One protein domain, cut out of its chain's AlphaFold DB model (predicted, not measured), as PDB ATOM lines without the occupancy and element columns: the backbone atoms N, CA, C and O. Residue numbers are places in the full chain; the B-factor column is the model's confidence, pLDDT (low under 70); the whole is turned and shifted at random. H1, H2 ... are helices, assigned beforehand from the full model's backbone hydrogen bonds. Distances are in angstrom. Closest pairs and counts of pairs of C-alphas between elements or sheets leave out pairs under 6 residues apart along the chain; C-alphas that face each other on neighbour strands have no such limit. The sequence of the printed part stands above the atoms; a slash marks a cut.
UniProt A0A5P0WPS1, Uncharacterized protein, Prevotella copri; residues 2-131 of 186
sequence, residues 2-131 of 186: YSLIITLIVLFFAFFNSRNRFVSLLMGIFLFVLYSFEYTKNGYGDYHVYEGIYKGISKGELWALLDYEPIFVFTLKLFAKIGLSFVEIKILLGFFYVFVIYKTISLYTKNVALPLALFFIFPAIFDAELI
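This is residues 2 to 131 of the 186 residues of an uncharacterized protein of Prevotella copri (UniProt A0A5P0WPS1). An elongated, all-helix domain of two lobes: in the larger, H6, H7 and H8 pack on H2, and H1 folds back at the end away from the smaller lobe, a head of H3, H4 and H5. The long helix H6 starts beside the head, near H3 and H5, and runs back along H2 into the larger lobe. The printed part has 130 residues with eight named helices, H1 to H8 in order along the chain, and no named strand. It is only just loose, close to compact, with a radius of gyration of the C-alphas of 16.9 A and spans of 52 by 32 by 23 A.

H1 is residues 2 to 16, 21.4 A long, beginning at C-alpha 2 at (-25.330, -26.299, -54.009). H2 is residues 21 to 37, 23.9 A. H3 is residues 47 to 58, 16.1 A, H4 is residues 62 to 65, and H5 is residues 70 to 82, 18.5 A. H6, the longest helix, is residues 86 to 108, 33.7 A, from C-alpha 86 at (-24.077, -17.041, -26.987). H7 is residues 113 to 121, 12.2 A. H8 is residues 124 to 129, ending at C-alpha 129 at (-15.699, -13.276, -37.817).

H2 is the hub, touching four helices. It touches H6 at a shallow tilt of 31 degrees, opposite ways, the closest C-alphas being those of Ser 36 and Ile 91, 4.4 A apart. It touches H7 at a shallow tilt of 26 degrees, the same way, with C-alphas 24 and 113 closest at 4.1 A. With residues 31 to 36 alone it touches H8, also at a shallow tilt of 26 degrees, the same way; C-alphas 35 and 128 are closest at 4.6 A. H1 and H2 form a helical hairpin at a steep tilt of 39 degrees, opposite ways, with C-alphas 14 and 23 closest at 6.0 A. H1 also touches H7, with C-alphas 14 and 113 closest at 5.0 A. H7 and H8 meet only through their link, and H6 and H8 are only just apart, at 8.1 A. H3 touches H5 at a steep tilt of 66 degrees, with C-alphas 58 and 80 closest at 5.4 A, and touches H4, with C-alphas 53 and 64 closest at 5.1 A. H3 and H6 are close but not clearly touching, with C-alphas 51 and 86 closest at 6.0 A; H2 and H3 are apart. In H1, H2, H3, H5, H7 and H8 every O i to N i+4 pair is within hydrogen-bond range; in H6 18 of 19 are, and H4 is too short for such a pair.

The C-alphas farthest apart are those of Phe 16 and Leu 62, 52.6 A. The printed part has no cut. No link is long; the link from H2 to H3, of 9 residues, is short, and the others are tight. The mean pLDDT of the printed part is 91.0, and residues 40 to 45, in the link from H2 to H3, are under 70.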
ATOM      1  N   TYR A   2     -24.037 -27.002 -53.931       81.81
ATOM      2  CA  TYR A   2     -25.330 -26.299 -54.009       81.81
ATOM      3  C   TYR A   2     -25.329 -24.895 -53.384       81.81
ATOM      4  O   TYR A   2     -25.855 -23.971 -53.990       81.81
ATOM      5  N   SER A   3     -24.684 -24.709 -52.227       84.06
ATOM      6  CA  SER A   3     -24.555 -23.393 -51.580       84.06
ATOM      7  C   SER A   3     -23.863 -22.365 -52.479       84.06
ATOM      8  O   SER A   3     -24.366 -21.263 -52.642       84.06
ATOM      9  N   LEU A   4     -22.759 -22.748 -53.127       88.69
ATOM     10  CA  LEU A   4     -22.031 -21.889 -54.061       88.69
ATOM     11  C   LEU A   4     -22.900 -21.490 -55.260       88.69
ATOM     12  O   LEU A   4     -22.949 -20.317 -55.613       88.69
ATOM     13  N   ILE A   5     -23.609 -22.450 -55.860       93.38
ATOM     14  CA  ILE A   5     -24.497 -22.189 -57.002       93.38
ATOM     15  C   ILE A   5     -25.602 -21.207 -56.603       93.38
ATOM     16  O   ILE A   5     -25.839 -20.231 -57.311       93.38
ATOM     17  N   ILE A   6     -26.241 -21.427 -55.451       92.75
ATOM     18  CA  ILE A   6     -27.279 -20.534 -54.928       92.75
ATOM     19  C   ILE A   6     -26.710 -19.126 -54.705       92.75
ATOM     20  O   ILE A   6     -27.310 -18.153 -55.156       92.75
ATOM     21  N   THR A   7     -25.537 -19.005 -54.077       92.62
ATOM     22  CA  THR A   7     -24.867 -17.712 -53.874       92.62
ATOM     23  C   THR A   7     -24.592 -17.002 -55.198       92.62
ATOM     24  O   THR A   7     -24.905 -15.821 -55.326       92.62
ATOM     25  N   LEU A   8     -24.076 -17.708 -56.209       94.81
ATOM     26  CA  LEU A   8     -23.811 -17.129 -57.531       94.81
ATOM     27  C   LEU A   8     -25.092 -16.642 -58.221       94.81
ATOM     28  O   LEU A   8     -25.091 -15.562 -58.809       94.81
ATOM     29  N   ILE A   9     -26.193 -17.391 -58.112       94.69
ATOM     30  CA  ILE A   9     -27.501 -16.988 -58.653       94.69
ATOM     31  C   ILE A   9     -27.998 -15.711 -57.966       94.69
ATOM     32  O   ILE A   9     -28.442 -14.774 -58.632       94.69
ATOM     33  N   VAL A  10     -27.914 -15.652 -56.637       93.62
ATOM     34  CA  VAL A  10     -28.364 -14.483 -55.871       93.62
ATOM     35  C   VAL A  10     -27.507 -13.257 -56.179       93.62
ATOM     36  O   VAL A  10     -28.060 -12.178 -56.404       93.62
ATOM     37  N   LEU A  11     -26.185 -13.422 -56.294       96.19
ATOM     38  CA  LEU A  11     -25.282 -12.355 -56.726       96.19
ATOM     39  C   LEU A  11     -25.616 -11.876 -58.139       96.19
ATOM     40  O   LEU A  11     -25.740 -10.672 -58.350       96.19
ATOM     41  N   PHE A  12     -25.836 -12.789 -59.089       97.12
ATOM     42  CA  PHE A  12     -26.254 -12.439 -60.447       97.12
ATOM     43  C   PHE A  12     -27.511 -11.557 -60.429       97.12
ATOM     44  O   PHE A  12     -27.508 -10.455 -60.983       97.12
ATOM     45  N   PHE A  13     -28.561 -11.964 -59.708       96.31
ATOM     46  CA  PHE A  13     -29.755 -11.128 -59.565       96.31
ATOM     47  C   PHE A  13     -29.463  -9.790 -58.882       96.31
ATOM     48  O   PHE A  13     -30.038  -8.777 -59.275       96.31
ATOM     49  N   ALA A  14     -28.576  -9.741 -57.891       96.38
ATOM     50  CA  ALA A  14     -28.224  -8.494 -57.224       96.38
ATOM     51  C   ALA A  14     -27.492  -7.505 -58.146       96.38
ATOM     52  O   ALA A  14     -27.742  -6.301 -58.047       96.38
ATOM     53  N   PHE A  15     -26.659  -7.988 -59.074       96.38
ATOM     54  CA  PHE A  15     -25.987  -7.151 -60.074       96.38
ATOM     55  C   PHE A  15     -26.951  -6.631 -61.147       96.38
ATOM     56  O   PHE A  15     -26.968  -5.431 -61.427       96.38
ATOM     57  N   PHE A  16     -27.787  -7.504 -61.715       96.44
ATOM     58  CA  PHE A  16     -28.623  -7.154 -62.873       96.44
ATOM     59  C   PHE A  16     -30.014  -6.620 -62.501       96.44
ATOM     60  O   PHE A  16     -30.578  -5.799 -63.223       96.44
ATOM     61  N   ASN A  17     -30.537  -6.984 -61.327       95.44
ATOM     62  CA  ASN A  17     -31.858  -6.575 -60.834       95.44
ATOM     63  C   ASN A  17     -31.745  -5.747 -59.541       95.44
ATOM     64  O   ASN A  17     -32.603  -5.813 -58.659       95.44
ATOM     65  N   SER A  18     -30.703  -4.917 -59.441       94.44
ATOM     66  CA  SER A  18     -30.293  -4.213 -58.214       94.44
ATOM     67  C   SER A  18     -31.337  -3.287 -57.569       94.44
ATOM     68  O   SER A  18     -31.257  -3.000 -56.374       94.44
ATOM     69  N   ARG A  19     -32.332  -2.819 -58.335       94.69
ATOM     70  CA  ARG A  19     -33.456  -1.986 -57.852       94.69
ATOM     71  C   ARG A  19     -34.598  -2.785 -57.236       94.69
ATOM     72  O   ARG A  19     -35.499  -2.208 -56.625       94.69
ATOM     73  N   ASN A  20     -34.617  -4.095 -57.450       96.25
ATOM     74  CA  ASN A  20     -35.703  -4.938 -56.995       96.25
ATOM     75  C   ASN A  20     -35.629  -5.098 -55.464       96.25
ATOM     76  O   ASN A  20     -34.613  -5.520 -54.903       96.25
ATOM     77  N   ARG A  21     -36.727  -4.760 -54.776       94.81
ATOM     78  CA  ARG A  21     -36.823  -4.841 -53.310       94.81
ATOM     79  C   ARG A  21     -36.713  -6.272 -52.796       94.81
ATOM     80  O   ARG A  21     -36.103  -6.479 -51.755       94.81
ATOM     81  N   PHE A  22     -37.265  -7.241 -53.524       96.44
ATOM     82  CA  PHE A  22     -37.152  -8.655 -53.176       96.44
ATOM     83  C   PHE A  22     -35.695  -9.118 -53.248       96.44
ATOM     84  O   PHE A  22     -35.206  -9.726 -52.306       96.44
ATOM     85  N   VAL A  23     -34.972  -8.748 -54.309       96.69
ATOM     86  CA  VAL A  23     -33.541  -9.072 -54.450       96.69
ATOM     87  C   VAL A  23     -32.713  -8.398 -53.352       96.69
ATOM     88  O   VAL A  23     -31.827  -9.015 -52.773       96.69
ATOM     89  N   SER A  24     -33.043  -7.152 -53.003       97.38
ATOM     90  CA  SER A  24     -32.392  -6.433 -51.900       97.38
ATOM     91  C   SER A  24     -32.627  -7.123 -50.550       97.38
ATOM     92  O   SER A  24     -31.694  -7.276 -49.765       97.38
ATOM     93  N   LEU A  25     -33.862  -7.564 -50.285       96.50
ATOM     94  CA  LEU A  25     -34.207  -8.322 -49.082       96.50
ATOM     95  C   LEU A  25     -33.481  -9.670 -49.050       96.50
ATOM     96  O   LEU A  25     -32.943 -10.038 -48.011       96.50
ATOM     97  N   LEU A  26     -33.424 -10.372 -50.183       96.50
ATOM     98  CA  LEU A  26     -32.716 -11.642 -50.310       96.50
ATOM     99  C   LEU A  26     -31.223 -11.479 -50.001       96.50
ATOM    100  O   LEU A  26     -30.685 -12.250 -49.215       96.50
ATOM    101  N   MET A  27     -30.577 -10.428 -50.519       97.06
ATOM    102  CA  MET A  27     -29.194 -10.094 -50.153       97.06
ATOM    103  C   MET A  27     -29.035  -9.807 -48.657       97.06
ATOM    104  O   MET A  27     -28.074 -10.265 -48.042       97.06
ATOM    105  N   GLY A  28     -29.987  -9.086 -48.056       97.19
ATOM    106  CA  GLY A  28     -30.022  -8.873 -46.608       97.19
ATOM    107  C   GLY A  28     -30.114 -10.187 -45.828       97.19
ATOM    108  O   GLY A  28     -29.383 -10.373 -44.864       97.19
ATOM    109  N   ILE A  29     -30.944 -11.134 -46.272       96.25
ATOM    110  CA  ILE A  29     -31.051 -12.466 -45.657       96.25
ATOM    111  C   ILE A  29     -29.732 -13.235 -45.791       96.25
ATOM    112  O   ILE A  29     -29.299 -13.851 -44.824       96.25
ATOM    113  N   PHE A  30     -29.062 -13.174 -46.943       95.25
ATOM    114  CA  PHE A  30     -27.771 -13.847 -47.147       95.25
ATOM    115  C   PHE A  30     -26.691 -13.306 -46.213       95.25
ATOM    116  O   PHE A  30     -25.981 -14.085 -45.581       95.25
ATOM    117  N   LEU A  31     -26.613 -11.981 -46.076       96.00
ATOM    118  CA  LEU A  31     -25.738 -11.355 -45.090       96.00
ATOM    119  C   LEU A  31     -26.130 -11.782 -43.674       96.00
ATOM    120  O   LEU A  31     -25.272 -12.204 -42.913       96.00
ATOM    121  N   PHE A  32     -27.414 -11.745 -43.321       96.00
ATOM    122  CA  PHE A  32     -27.872 -12.161 -41.995       96.00
ATOM    123  C   PHE A  32     -27.470 -13.602 -41.666       96.00
ATOM    124  O   PHE A  32     -26.988 -13.854 -40.562       96.00
ATOM    125  N   VAL A  33     -27.627 -14.523 -42.620       93.75
ATOM    126  CA  VAL A  33     -27.219 -15.920 -42.458       93.75
ATOM    127  C   VAL A  33     -25.709 -16.017 -42.241       93.75
ATOM    128  O   VAL A  33     -25.288 -16.682 -41.297       93.75
ATOM    129  N   LEU A  34     -24.912 -15.311 -43.050       91.88
ATOM    130  CA  LEU A  34     -23.457 -15.241 -42.889       91.88
ATOM    131  C   LEU A  34     -23.088 -14.740 -41.481       91.88
ATOM    132  O   LEU A  34     -22.485 -15.470 -40.707       91.88
ATOM    133  N   TYR A  35     -23.537 -13.550 -41.079       90.88
ATOM    134  CA  TYR A  35     -23.178 -12.975 -39.774       90.88
ATOM    135  C   TYR A  35     -23.653 -13.797 -38.580       90.88
ATOM    136  O   TYR A  35     -22.962 -13.880 -37.569       90.88
ATOM    137  N   SER A  36     -24.842 -14.387 -38.664       91.38
ATOM    138  CA  SER A  36     -25.453 -15.063 -37.518       91.38
ATOM    139  C   SER A  36     -24.887 -16.461 -37.309       91.38
ATOM    140  O   SER A  36     -24.709 -16.895 -36.171       91.38
ATOM    141  N   PHE A  37     -24.566 -17.159 -38.402       88.69
ATOM    142  CA  PHE A  37     -24.237 -18.581 -38.369       88.69
ATOM    143  C   PHE A  37     -22.806 -18.905 -38.807       88.69
ATOM    144  O   PHE A  37     -22.434 -20.070 -38.737       88.69
ATOM    145  N   GLU A  38     -21.980 -17.925 -39.184       83.44
ATOM    146  CA  GLU A  38     -20.567 -18.180 -39.501       83.44
ATOM    147  C   GLU A  38     -19.766 -18.487 -38.233       83.44
ATOM    148  O   GLU A  38     -19.338 -17.580 -37.524       83.44
ATOM    149  N   TYR A  39     -19.601 -19.755 -37.878       72.69
ATOM    150  CA  TYR A  39     -18.718 -20.150 -36.785       72.69
ATOM    151  C   TYR A  39     -17.476 -20.823 -37.364       72.69
ATOM    152  O   TYR A  39     -17.535 -21.915 -37.929       72.69
ATOM    153  N   THR A  40     -16.320 -20.191 -37.181       60.78
ATOM    154  CA  THR A  40     -15.039 -20.774 -37.568       60.78
ATOM    155  C   THR A  40     -14.738 -21.945 -36.630       60.78
ATOM    156  O   THR A  40     -14.138 -21.778 -35.569       60.78
ATOM    157  N   LYS A  41     -15.156 -23.158 -37.022       56.00
ATOM    158  CA  LYS A  41     -14.991 -24.419 -36.262       56.00
ATOM    159  C   LYS A  41     -13.532 -24.713 -35.864       56.00
ATOM    160  O   LYS A  41     -13.295 -25.517 -34.971       56.00
ATOM    161  N   ASN A  42     -12.574 -24.044 -36.510       53.16
ATOM    162  CA  ASN A  42     -11.136 -24.211 -36.314       53.16
ATOM    163  C   ASN A  42     -10.466 -23.078 -35.508       53.16
ATOM    164  O   ASN A  42      -9.250 -22.946 -35.568       53.16
ATOM    165  N   GLY A  43     -11.210 -22.271 -34.744       47.34
ATOM    166  CA  GLY A  43     -10.603 -21.436 -33.693       47.34
ATOM    167  C   GLY A  43      -9.945 -20.123 -34.131       47.34
ATOM    168  O   GLY A  43      -9.362 -19.454 -33.287       47.34
ATOM    169  N   TYR A  44     -10.041 -19.733 -35.405       51.06
ATOM    170  CA  TYR A  44      -9.395 -18.514 -35.916       51.06
ATOM    171  C   TYR A  44     -10.251 -17.235 -35.823       51.06
ATOM    172  O   TYR A  44      -9.737 -16.159 -36.104       51.06
ATOM    173  N   GLY A  45     -11.516 -17.334 -35.400       62.41
ATOM    174  CA  GLY A  45     -12.422 -16.189 -35.241       62.41
ATOM    175  C   GLY A  45     -12.720 -15.838 -33.780       62.41
ATOM    176  O   GLY A  45     -12.575 -16.671 -32.880       62.41
ATOM    177  N   ASP A  46     -13.235 -14.626 -33.552       75.56
ATOM    178  CA  ASP A  46     -13.555 -14.083 -32.223       75.56
ATOM    179  C   ASP A  46     -14.578 -14.922 -31.424       75.56
ATOM    180  O   ASP A  46     -14.714 -14.773 -30.206       75.56
ATOM    181  N   TYR A  47     -15.323 -15.803 -32.102       85.12
ATOM    182  CA  TYR A  47     -16.445 -16.548 -31.532       85.12
ATOM    183  C   TYR A  47     -16.091 -17.261 -30.221       85.12
ATOM    184  O   TYR A  47     -16.764 -17.050 -29.216       85.12
ATOM    185  N   HIS A  48     -15.040 -18.087 -30.204       86.62
ATOM    186  CA  HIS A  48     -14.713 -18.896 -29.023       86.62
ATOM    187  C   HIS A  48     -14.186 -18.054 -27.859       86.62
ATOM    188  O   HIS A  48     -14.452 -18.372 -26.698       86.62
ATOM    189  N   VAL A  49     -13.485 -16.962 -28.166       87.94
ATOM    190  CA  VAL A  49     -12.992 -16.012 -27.166       87.94
ATOM    191  C   VAL A  49     -14.178 -15.339 -26.477       87.94
ATOM    192  O   VAL A  49     -14.304 -15.405 -25.252       87.94
ATOM    193  N   TYR A  50     -15.102 -14.769 -27.253       89.12
ATOM    194  CA  TYR A  50     -16.279 -14.091 -26.707       89.12
ATOM    195  C   TYR A  50     -17.296 -15.044 -26.082       89.12
ATOM    196  O   TYR A  50     -17.946 -14.668 -25.107       89.12
ATOM    197  N   GLU A  51     -17.387 -16.288 -26.549       91.69
ATOM    198  CA  GLU A  51     -18.164 -17.327 -25.871       91.69
ATOM    199  C   GLU A  51     -17.580 -17.634 -24.482       91.69
ATOM    200  O   GLU A  51     -18.325 -17.747 -23.505       91.69
ATOM    201  N   GLY A  52     -16.252 -17.749 -24.373       90.75
ATOM    202  CA  GLY A  52     -15.559 -17.950 -23.099       90.75
ATOM    203  C   GLY A  52     -15.801 -16.801 -22.121       90.75
ATOM    204  O   GLY A  52     -16.175 -17.035 -20.970       90.75
ATOM    205  N   ILE A  53     -15.687 -15.561 -22.600       91.50
ATOM    206  CA  ILE A  53     -15.976 -14.351 -21.814       91.50
ATOM    207  C   ILE A  53     -17.438 -14.323 -21.381       91.50
ATOM    208  O   ILE A  53     -17.732 -14.089 -20.212       91.50
ATOM    209  N   TYR A  54     -18.367 -14.626 -22.288       93.81
ATOM    210  CA  TYR A  54     -19.787 -14.684 -21.969       93.81
ATOM    211  C   TYR A  54     -20.095 -15.713 -20.872       93.81
ATOM    212  O   TYR A  54     -20.848 -15.423 -19.937       93.81
ATOM    213  N   LYS A  55     -19.478 -16.901 -20.943       94.50
ATOM    214  CA  LYS A  55     -19.591 -17.938 -19.905       94.50
ATOM    215  C   LYS A  55     -19.027 -17.461 -18.565       94.50
ATOM    216  O   LYS A  55     -19.673 -17.690 -17.545       94.50
ATOM    217  N   GLY A  56     -17.884 -16.772 -18.562       93.31
ATOM    218  CA  GLY A  56     -17.305 -16.174 -17.354       93.31
ATOM    219  C   GLY A  56     -18.215 -15.104 -16.736       93.31
ATOM    220  O   GLY A  56     -18.534 -15.174 -15.549       93.31
ATOM    221  N   ILE A  57     -18.741 -14.181 -17.552       93.12
ATOM    222  CA  ILE A  57     -19.713 -13.157 -17.121       93.12
ATOM    223  C   ILE A  57     -20.959 -13.807 -16.514       93.12
ATOM    224  O   ILE A  57     -21.414 -13.390 -15.449       93.12
ATOM    225  N   SER A  58     -21.491 -14.844 -17.165       92.19
ATOM    226  CA  SER A  58     -22.692 -15.557 -16.708       92.19
ATOM    227  C   SER A  58     -22.487 -16.261 -15.362       92.19
ATOM    228  O   SER A  58     -23.443 -16.448 -14.615       92.19
ATOM    229  N   LYS A  59     -21.241 -16.616 -15.029       93.75
ATOM    230  CA  LYS A  59     -20.845 -17.199 -13.738       93.75
ATOM    231  C   LYS A  59     -20.438 -16.157 -12.688       93.75
ATOM    232  O   LYS A  59     -20.143 -16.529 -11.557       93.75
ATOM    233  N   GLY A  60     -20.418 -14.869 -13.036       90.06
ATOM    234  CA  GLY A  60     -19.980 -13.793 -12.142       90.06
ATOM    235  C   GLY A  60     -18.461 -13.694 -11.975       90.06
ATOM    236  O   GLY A  60     -17.987 -13.136 -10.987       90.06
ATOM    237  N   GLU A  61     -17.684 -14.230 -12.916       91.75
ATOM    238  CA  GLU A  61     -16.225 -14.246 -12.834       91.75
ATOM    239  C   GLU A  61     -15.633 -12.871 -13.205       91.75
ATOM    240  O   GLU A  61     -15.866 -12.344 -14.294       91.75
ATOM    241  N   LEU A  62     -14.847 -12.278 -12.295       85.94
ATOM    242  CA  LEU A  62     -14.337 -10.905 -12.437       85.94
ATOM    243  C   LEU A  62     -13.378 -10.738 -13.625       85.94
ATOM    244  O   LEU A  62     -13.394  -9.694 -14.271       85.94
ATOM    245  N   TRP A  63     -12.573 -11.759 -13.934       86.62
ATOM    246  CA  TRP A  63     -11.608 -11.717 -15.038       86.62
ATOM    247  C   TRP A  63     -12.282 -11.483 -16.396       86.62
ATOM    248  O   TRP A  63     -11.707 -10.825 -17.253       86.62
ATOM    249  N   ALA A  64     -13.526 -11.939 -16.570       84.25
ATOM    250  CA  ALA A  64     -14.286 -11.773 -17.808       84.25
ATOM    251  C   ALA A  64     -14.780 -10.328 -18.027       84.25
ATOM    252  O   ALA A  64     -15.377 -10.016 -19.056       84.25
ATOM    253  N   LEU A  65     -14.564  -9.448 -17.044       83.31
ATOM    254  CA  LEU A  65     -14.878  -8.020 -17.106       83.31
ATOM    255  C   LEU A  65     -13.649  -7.155 -17.383       83.31
ATOM    256  O   LEU A  65     -13.802  -5.963 -17.647       83.31
ATOM    257  N   LEU A  66     -12.457  -7.736 -17.267       79.69
ATOM    258  CA  LEU A  66     -11.193  -7.049 -17.483       79.69
ATOM    259  C   LEU A  66     -10.891  -7.031 -18.990       79.69
ATOM    260  O   LEU A  66     -11.312  -7.921 -19.721       79.69
ATOM    261  N   ASP A  67     -10.204  -5.989 -19.452       81.81
ATOM    262  CA  ASP A  67      -9.682  -5.840 -20.824       81.81
ATOM    263  C   ASP A  67     -10.692  -5.603 -21.967       81.81
ATOM    264  O   ASP A  67     -10.284  -5.471 -23.124       81.81
ATOM    265  N   TYR A  68     -11.990  -5.462 -21.674       88.75
ATOM    266  CA  TYR A  68     -13.023  -5.195 -22.685       88.75
ATOM    267  C   TYR A  68     -13.744  -3.862 -22.487       88.75
ATOM    268  O   TYR A  68     -13.941  -3.376 -21.373       88.75
ATOM    269  N   GLU A  69     -14.173  -3.268 -23.601       93.19
ATOM    270  CA  GLU A  69     -14.818  -1.963 -23.615       93.19
ATOM    271  C   GLU A  69     -16.214  -2.003 -22.957       93.19
ATOM    272  O   GLU A  69     -16.953  -2.991 -23.062       93.19
ATOM    273  N   PRO A  70     -16.611  -0.924 -22.257       92.56
ATOM    274  CA  PRO A  70     -17.708  -0.971 -21.295       92.56
ATOM    275  C   PRO A  70     -19.072  -1.281 -21.913       92.56
ATOM    276  O   PRO A  70     -19.874  -1.964 -21.275       92.56
ATOM    277  N   ILE A  71     -19.359  -0.815 -23.136       94.31
ATOM    278  CA  ILE A  71     -20.644  -1.109 -23.785       94.31
ATOM    279  C   ILE A  71     -20.691  -2.573 -24.211       94.31
ATOM    280  O   ILE A  71     -21.716  -3.217 -24.004       94.31
ATOM    281  N   PHE A  72     -19.588  -3.131 -24.715       92.50
ATOM    282  CA  PHE A  72     -19.535  -4.546 -25.076       92.50
ATOM    283  C   PHE A  72     -19.787  -5.444 -23.855       92.50
ATOM    284  O   PHE A  72     -20.670  -6.305 -23.882       92.50
ATOM    285  N   VAL A  73     -19.095  -5.176 -22.743       92.75
ATOM    286  CA  VAL A  73     -19.298  -5.896 -21.474       92.75
ATOM    287  C   VAL A  73     -20.728  -5.729 -20.959       92.75
ATOM    288  O   VAL A  73     -21.351  -6.699 -20.520       92.75
ATOM    289  N   PHE A  74     -21.275  -4.512 -21.010       93.44
ATOM    290  CA  PHE A  74     -22.651  -4.243 -20.599       93.44
ATOM    291  C   PHE A  74     -23.665  -5.034 -21.436       93.44
ATOM    292  O   PHE A  74     -24.578  -5.640 -20.873       93.44
ATOM    293  N   THR A  75     -23.487  -5.082 -22.757       93.62
ATOM    294  CA  THR A  75     -24.335  -5.860 -23.668       93.62
ATOM    295  C   THR A  75     -24.311  -7.349 -23.319       93.62
ATOM    296  O   THR A  75     -25.375  -7.956 -23.189       93.62
ATOM    297  N   LEU A  76     -23.131  -7.932 -23.081       93.69
ATOM    298  CA  LEU A  76     -23.021  -9.337 -22.670       93.69
ATOM    299  C   LEU A  76     -23.675  -9.599 -21.304       93.69
ATOM    300  O   LEU A  76     -24.404 -10.579 -21.159       93.69
ATOM    301  N   LYS A  77     -23.491  -8.708 -20.320       93.81
ATOM    302  CA  LYS A  77     -24.166  -8.801 -19.010       93.81
ATOM    303  C   LYS A  77     -25.684  -8.763 -19.133       93.81
ATOM    304  O   LYS A  77     -26.374  -9.511 -18.442       93.81
ATOM    305  N   LEU A  78     -26.206  -7.883 -19.986       95.50
ATOM    306  CA  LEU A  78     -27.642  -7.767 -20.219       95.50
ATOM    307  C   LEU A  78     -28.206  -9.080 -20.770       95.50
ATOM    308  O   LEU A  78     -29.212  -9.567 -20.259       95.50
ATOM    309  N   PHE A  79     -27.542  -9.677 -21.759       94.94
ATOM    310  CA  PHE A  79     -27.982 -10.949 -22.325       94.94
ATOM    311  C   PHE A  79     -27.826 -12.129 -21.360       94.94
ATOM    312  O   PHE A  79     -28.738 -12.952 -21.283       94.94
ATOM    313  N   ALA A  80     -26.759 -12.149 -20.553       93.88
ATOM    314  CA  ALA A  80     -26.580 -13.127 -19.477       93.88
ATOM    315  C   ALA A  80     -27.725 -13.061 -18.463       93.88
ATOM    316  O   ALA A  80     -28.277 -14.088 -18.076       93.88
ATOM    317  N   LYS A  81     -28.154 -11.849 -18.091       94.56
ATOM    318  CA  LYS A  81     -29.290 -11.642 -17.184       94.56
ATOM    319  C   LYS A  81     -30.618 -12.144 -17.764       94.56
ATOM    320  O   LYS A  81     -31.480 -12.570 -17.002       94.56
ATOM    321  N   ILE A  82     -30.794 -12.074 -19.084       95.44
ATOM    322  CA  ILE A  82     -31.998 -12.558 -19.786       95.44
ATOM    323  C   ILE A  82     -31.918 -14.078 -20.048       95.44
ATOM    324  O   ILE A  82     -32.931 -14.700 -20.351       95.44
ATOM    325  N   GLY A  83     -30.744 -14.696 -19.876       95.00
ATOM    326  CA  GLY A  83     -30.550 -16.140 -20.014       95.00
ATOM    327  C   GLY A  83     -30.371 -16.620 -21.455       95.00
ATOM    328  O   GLY A  83     -30.611 -17.791 -21.731       95.00
ATOM    329  N   LEU A  84     -29.963 -15.739 -22.375       95.44
ATOM    330  CA  LEU A  84     -29.705 -16.128 -23.765       95.44
ATOM    331  C   LEU A  84     -28.439 -16.993 -23.877       95.44
ATOM    332  O   LEU A  84     -27.476 -16.832 -23.133       95.44
ATOM    333  N   SER A  85     -28.390 -17.895 -24.846       93.31
ATOM    334  CA  SER A  85     -27.148 -18.549 -25.259       93.31
ATOM    335  C   SER A  85     -26.284 -17.601 -26.097       93.31
ATOM    336  O   SER A  85     -26.775 -16.668 -26.732       93.31
ATOM    337  N   PHE A  86     -24.975 -17.859 -26.164       90.69
ATOM    338  CA  PHE A  86     -24.077 -17.041 -26.987       90.69
ATOM    339  C   PHE A  86     -24.422 -17.097 -28.489       90.69
ATOM    340  O   PHE A  86     -24.262 -16.112 -29.206       90.69
ATOM    341  N   VAL A  87     -24.977 -18.222 -28.952       91.56
ATOM    342  CA  VAL A  87     -25.490 -18.373 -30.322       91.56
ATOM    343  C   VAL A  87     -26.661 -17.421 -30.573       91.56
ATOM    344  O   VAL A  87     -26.665 -16.706 -31.573       91.56
ATOM    345  N   GLU A  88     -27.627 -17.353 -29.656       93.81
ATOM    346  CA  GLU A  88     -28.769 -16.435 -29.769       93.81
ATOM    347  C   GLU A  88     -28.325 -14.970 -29.734       93.81
ATOM    348  O   GLU A  88     -28.809 -14.162 -30.527       93.81
ATOM    349  N   ILE A  89     -27.348 -14.634 -28.887       93.12
ATOM    350  CA  ILE A  89     -26.737 -13.297 -28.858       93.12
ATOM    351  C   ILE A  89     -26.163 -12.946 -30.225       93.12
ATOM    352  O   ILE A  89     -26.437 -11.871 -30.758       93.12
ATOM    353  N   LYS A  90     -25.394 -13.858 -30.820       91.31
ATOM    354  CA  LYS A  90     -24.791 -13.633 -32.129       91.31
ATOM    355  C   LYS A  90     -25.839 -13.455 -33.226       91.31
ATOM    356  O   LYS A  90     -25.683 -12.562 -34.053       91.31
ATOM    357  N   ILE A  91     -26.923 -14.231 -33.204       94.06
ATOM    358  CA  ILE A  91     -28.057 -14.058 -34.127       94.06
ATOM    359  C   ILE A  91     -28.659 -12.650 -33.989       94.06
ATOM    360  O   ILE A  91     -28.907 -11.980 -34.991       94.06
ATOM    361  N   LEU A  92     -28.855 -12.165 -32.758       95.06
ATOM    362  CA  LEU A  92     -29.385 -10.820 -32.511       95.06
ATOM    363  C   LEU A  92     -28.431  -9.720 -32.995       95.06
ATOM    364  O   LEU A  92     -28.869  -8.767 -33.645       95.06
ATOM    365  N   LEU A  93     -27.134  -9.855 -32.711       93.81
ATOM    366  CA  LEU A  93     -26.115  -8.903 -33.156       93.81
ATOM    367  C   LEU A  93     -25.964  -8.909 -34.684       93.81
ATOM    368  O   LEU A  93     -25.890  -7.843 -35.292       93.81
ATOM    369  N   GLY A  94     -25.996 -10.086 -35.314       94.00
ATOM    370  CA  GLY A  94     -25.968 -10.242 -36.767       94.00
ATOM    371  C   GLY A  94     -27.188  -9.609 -37.437       94.00
ATOM    372  O   GLY A  94     -27.043  -8.861 -38.406       94.00
ATOM    373  N   PHE A  95     -28.386  -9.821 -36.881       95.88
ATOM    374  CA  PHE A  95     -29.597  -9.137 -37.341       95.88
ATOM    375  C   PHE A  95     -29.462  -7.618 -37.229       95.88
ATOM    376  O   PHE A  95     -29.730  -6.904 -38.198       95.88
ATOM    377  N   PHE A  96     -29.029  -7.119 -36.067       96.44
ATOM    378  CA  PHE A  96     -28.851  -5.690 -35.830       96.44
ATOM    379  C   PHE A  96     -27.871  -5.068 -36.828       96.44
ATOM    380  O   PHE A  96     -28.197  -4.056 -37.455       96.44
ATOM    381  N   TYR A  97     -26.711  -5.695 -37.035       95.81
ATOM    382  CA  TYR A  97     -25.686  -5.174 -37.934       95.81
ATOM    383  C   TYR A  97     -26.175  -5.104 -39.384       95.81
ATOM    384  O   TYR A  97     -26.120  -4.049 -40.024       95.81
ATOM    385  N   VAL A  98     -26.755  -6.198 -39.883       96.69
ATOM    386  CA  VAL A  98     -27.292  -6.263 -41.249       96.69
ATOM    387  C   VAL A  98     -28.452  -5.290 -41.439       96.69
ATOM    388  O   VAL A  98     -28.548  -4.638 -42.483       96.69
ATOM    389  N   PHE A  99     -29.309  -5.130 -40.429       97.31
ATOM    390  CA  PHE A  99     -30.376  -4.137 -40.455       97.31
ATOM    391  C   PHE A  99     -29.822  -2.714 -40.592       97.31
ATOM    392  O   PHE A  99     -30.316  -1.947 -41.425       97.31
ATOM    393  N   VAL A 100     -28.791  -2.364 -39.820       97.25
ATOM    394  CA  VAL A 100     -28.141  -1.048 -39.893       97.25
ATOM    395  C   VAL A 100     -27.531  -0.816 -41.276       97.25
ATOM    396  O   VAL A 100     -27.818   0.216 -41.885       97.25
ATOM    397  N   ILE A 101     -26.782  -1.782 -41.817       96.44
ATOM    398  CA  ILE A 101     -26.212  -1.706 -43.172       96.44
ATOM    399  C   ILE A 101     -27.314  -1.482 -44.212       96.44
ATOM    400  O   ILE A 101     -27.262  -0.520 -44.984       96.44
ATOM    401  N   TYR A 102     -28.341  -2.336 -44.204       96.75
ATOM    402  CA  TYR A 102     -29.445  -2.272 -45.160       96.75
ATOM    403  C   TYR A 102     -30.141  -0.912 -45.113       96.75
ATOM    404  O   TYR A 102     -30.385  -0.287 -46.153       96.75
ATOM    405  N   LYS A 103     -30.469  -0.434 -43.905       96.25
ATOM    406  CA  LYS A 103     -31.143   0.853 -43.718       96.25
ATOM    407  C   LYS A 103     -30.267   2.006 -44.168       96.25
ATOM    408  O   LYS A 103     -30.779   2.866 -44.878       96.25
ATOM    409  N   THR A 104     -28.984   2.009 -43.820       96.00
ATOM    410  CA  THR A 104     -28.063   3.067 -44.238       96.00
ATOM    411  C   THR A 104     -27.918   3.105 -45.757       96.00
ATOM    412  O   THR A 104     -28.130   4.164 -46.339       96.00
ATOM    413  N   ILE A 105     -27.673   1.976 -46.428       95.88
ATOM    414  CA  ILE A 105     -27.568   1.928 -47.901       95.88
ATOM    415  C   ILE A 105     -28.856   2.430 -48.564       95.88
ATOM    416  O   ILE A 105     -28.807   3.220 -49.511       95.88
ATOM    417  N   SER A 106     -30.014   2.029 -48.032       95.75
ATOM    418  CA  SER A 106     -31.327   2.432 -48.550       95.75
ATOM    419  C   SER A 106     -31.585   3.943 -48.480       95.75
ATOM    420  O   SER A 106     -32.463   4.434 -49.189       95.75
ATOM    421  N   LEU A 107     -30.845   4.692 -47.653       95.50
ATOM    422  CA  LEU A 107     -30.928   6.158 -47.614       95.50
ATOM    423  C   LEU A 107     -30.237   6.824 -48.811       95.50
ATOM    424  O   LEU A 107     -30.597   7.947 -49.159       95.50
ATOM    425  N   TYR A 108     -29.261   6.156 -49.435       94.75
ATOM    426  CA  TYR A 108     -28.379   6.765 -50.440       94.75
ATOM    427  C   TYR A 108     -28.599   6.266 -51.858       94.75
ATOM    428  O   TYR A 108     -28.191   6.930 -52.809       94.75
ATOM    429  N   THR A 109     -29.230   5.108 -52.035       95.69
ATOM    430  CA  THR A 109     -29.451   4.557 -53.370       95.69
ATOM    431  C   THR A 109     -30.717   3.722 -53.453       95.69
ATOM    432  O   THR A 109     -31.118   3.055 -52.504       95.69
ATOM    433  N   LYS A 110     -31.338   3.727 -54.637       95.06
ATOM    434  CA  LYS A 110     -32.425   2.801 -54.988       95.06
ATOM    435  C   LYS A 110     -31.896   1.428 -55.422       95.06
ATOM    436  O   LYS A 110     -32.662   0.473 -55.428       95.06
ATOM    437  N   ASN A 111     -30.612   1.323 -55.776       97.12
ATOM    438  CA  ASN A 111     -29.968   0.083 -56.217       97.12
ATOM    439  C   ASN A 111     -29.441  -0.725 -55.014       97.12
ATOM    440  O   ASN A 111     -28.282  -1.120 -55.020       97.12
ATOM    441  N   VAL A 112     -30.237  -0.910 -53.955       97.38
ATOM    442  CA  VAL A 112     -29.773  -1.415 -52.642       97.38
ATOM    443  C   VAL A 112     -29.093  -2.784 -52.730       97.38
ATOM    444  O   VAL A 112     -28.109  -3.014 -52.030       97.38
ATOM    445  N   ALA A 113     -29.558  -3.675 -53.610       97.56
ATOM    446  CA  ALA A 113     -28.974  -5.008 -53.720       97.56
ATOM    447  C   ALA A 113     -27.516  -4.985 -54.209       97.56
ATOM    448  O   ALA A 113     -26.738  -5.842 -53.806       97.56
ATOM    449  N   LEU A 114     -27.130  -4.000 -55.030       97.75
ATOM    450  CA  LEU A 114     -25.784  -3.943 -55.604       97.75
ATOM    451  C   LEU A 114     -24.710  -3.661 -54.533       97.75
ATOM    452  O   LEU A 114     -23.787  -4.463 -54.424       97.75
ATOM    453  N   PRO A 115     -24.805  -2.607 -53.694       97.12
ATOM    454  CA  PRO A 115     -23.872  -2.417 -52.588       97.12
ATOM    455  C   PRO A 115     -23.863  -3.581 -51.595       97.12
ATOM    456  O   PRO A 115     -22.797  -3.934 -51.108       97.12
ATOM    457  N   LEU A 116     -25.017  -4.206 -51.322       97.44
ATOM    458  CA  LEU A 116     -25.069  -5.390 -50.456       97.44
ATOM    459  C   LEU A 116     -24.325  -6.581 -51.070       97.44
ATOM    460  O   LEU A 116     -23.650  -7.300 -50.345       97.44
ATOM    461  N   ALA A 117     -24.419  -6.785 -52.386       97.19
ATOM    462  CA  ALA A 117     -23.687  -7.834 -53.094       97.19
ATOM    463  C   ALA A 117     -22.184  -7.571 -53.128       97.19
ATOM    464  O   ALA A 117     -21.404  -8.484 -52.865       97.19
ATOM    465  N   LEU A 118     -21.776  -6.327 -53.388       96.69
ATOM    466  CA  LEU A 118     -20.369  -5.936 -53.318       96.69
ATOM    467  C   LEU A 118     -19.817  -6.161 -51.909       96.69
ATOM    468  O   LEU A 118     -18.796  -6.823 -51.777       96.69
ATOM    469  N   PHE A 119     -20.543  -5.714 -50.878       95.56
ATOM    470  CA  PHE A 119     -20.192  -5.947 -49.476       95.56
ATOM    471  C   PHE A 119     -20.120  -7.442 -49.136       95.56
ATOM    472  O   PHE A 119     -19.182  -7.868 -48.470       95.56
ATOM    473  N   PHE A 120     -21.075  -8.245 -49.619       95.12
ATOM    474  CA  PHE A 120     -21.096  -9.698 -49.426       95.12
ATOM    475  C   PHE A 120     -19.860 -10.381 -50.024       95.12
ATOM    476  O   PHE A 120     -19.289 -11.259 -49.386       95.12
ATOM    477  N   ILE A 121     -19.435  -9.973 -51.227       93.25
ATOM    478  CA  ILE A 121     -18.196 -10.469 -51.850       93.25
ATOM    479  C   ILE A 121     -16.989 -10.058 -51.004       93.25
ATOM    480  O   ILE A 121     -16.124 -10.886 -50.722       93.25
ATOM    481  N   PHE A 122     -16.935  -8.790 -50.597       90.44
ATOM    482  CA  PHE A 122     -15.933  -8.271 -49.677       90.44
ATOM    483  C   PHE A 122     -16.387  -6.919 -49.096       90.44
ATOM    484  O   PHE A 122     -16.844  -6.061 -49.856       90.44
ATOM    485  N   PRO A 123     -16.211  -6.651 -47.788       91.31
ATOM    486  CA  PRO A 123     -15.484  -7.442 -46.786       91.31
ATOM    487  C   PRO A 123     -16.344  -8.333 -45.862       91.31
ATOM    488  O   PRO A 123     -15.830  -8.770 -44.838       91.31
ATOM    489  N   ALA A 124     -17.613  -8.631 -46.171       90.81
ATOM    490  CA  ALA A 124     -18.559  -9.207 -45.197       90.81
ATOM    491  C   ALA A 124     -18.102 -10.486 -44.471       90.81
ATOM    492  O   ALA A 124     -18.507 -10.704 -43.335       90.81
ATOM    493  N   ILE A 125     -17.284 -11.329 -45.106       86.25
ATOM    494  CA  ILE A 125     -16.746 -12.546 -44.477       86.25
ATOM    495  C   ILE A 125     -15.834 -12.197 -43.293       86.25
ATOM    496  O   ILE A 125     -15.964 -12.799 -42.234       86.25
ATOM    497  N   PHE A 126     -14.962 -11.196 -43.440       85.75
ATOM    498  CA  PHE A 126     -14.058 -10.765 -42.370       85.75
ATOM    499  C   PHE A 126     -14.831 -10.152 -41.206       85.75
ATOM    500  O   PHE A 126     -14.616 -10.494 -40.050       85.75
ATOM    501  N   ASP A 127     -15.789  -9.286 -41.520       87.12
ATOM    502  CA  ASP A 127     -16.647  -8.671 -40.515       87.12
ATOM    503  C   ASP A 127     -17.488  -9.723 -39.757       87.12
ATOM    504  O   ASP A 127     -17.743  -9.565 -38.558       87.12
ATOM    505  N   ALA A 128     -17.914 -10.808 -40.421       87.69
ATOM    506  CA  ALA A 128     -18.693 -11.884 -39.798       87.69
ATOM    507  C   ALA A 128     -17.906 -12.664 -38.732       87.69
ATOM    508  O   ALA A 128     -18.509 -13.172 -37.781       87.69
ATOM    509  N   GLU A 129     -16.577 -12.705 -38.842       86.75
ATOM    510  CA  GLU A 129     -15.699 -13.276 -37.817       86.75
ATOM    511  C   GLU A 129     -15.411 -12.300 -36.664       86.75
ATOM    512  O   GLU A 129     -15.034 -12.747 -35.582       86.75
ATOM    513  N   LEU A 130     -15.642 -10.993 -36.855       88.88
ATOM    514  CA  LEU A 130     -15.295  -9.921 -35.917       88.88
ATOM    515  C   LEU A 130     -16.531  -9.336 -35.210       88.88
ATOM    516  O   LEU A 130     -16.912  -8.182 -35.418       88.88
ATOM    517  N   ILE A 131     -17.181 -10.124 -34.347       87.88
ATOM    518  CA  ILE A 131     -18.481  -9.776 -33.730       87.88
ATOM    519  C   ILE A 131     -18.434  -8.430 -32.985       87.88
ATOM    520  O   ILE A 131     -19.336  -7.599 -33.130       87.88
TER     521      ILE A 131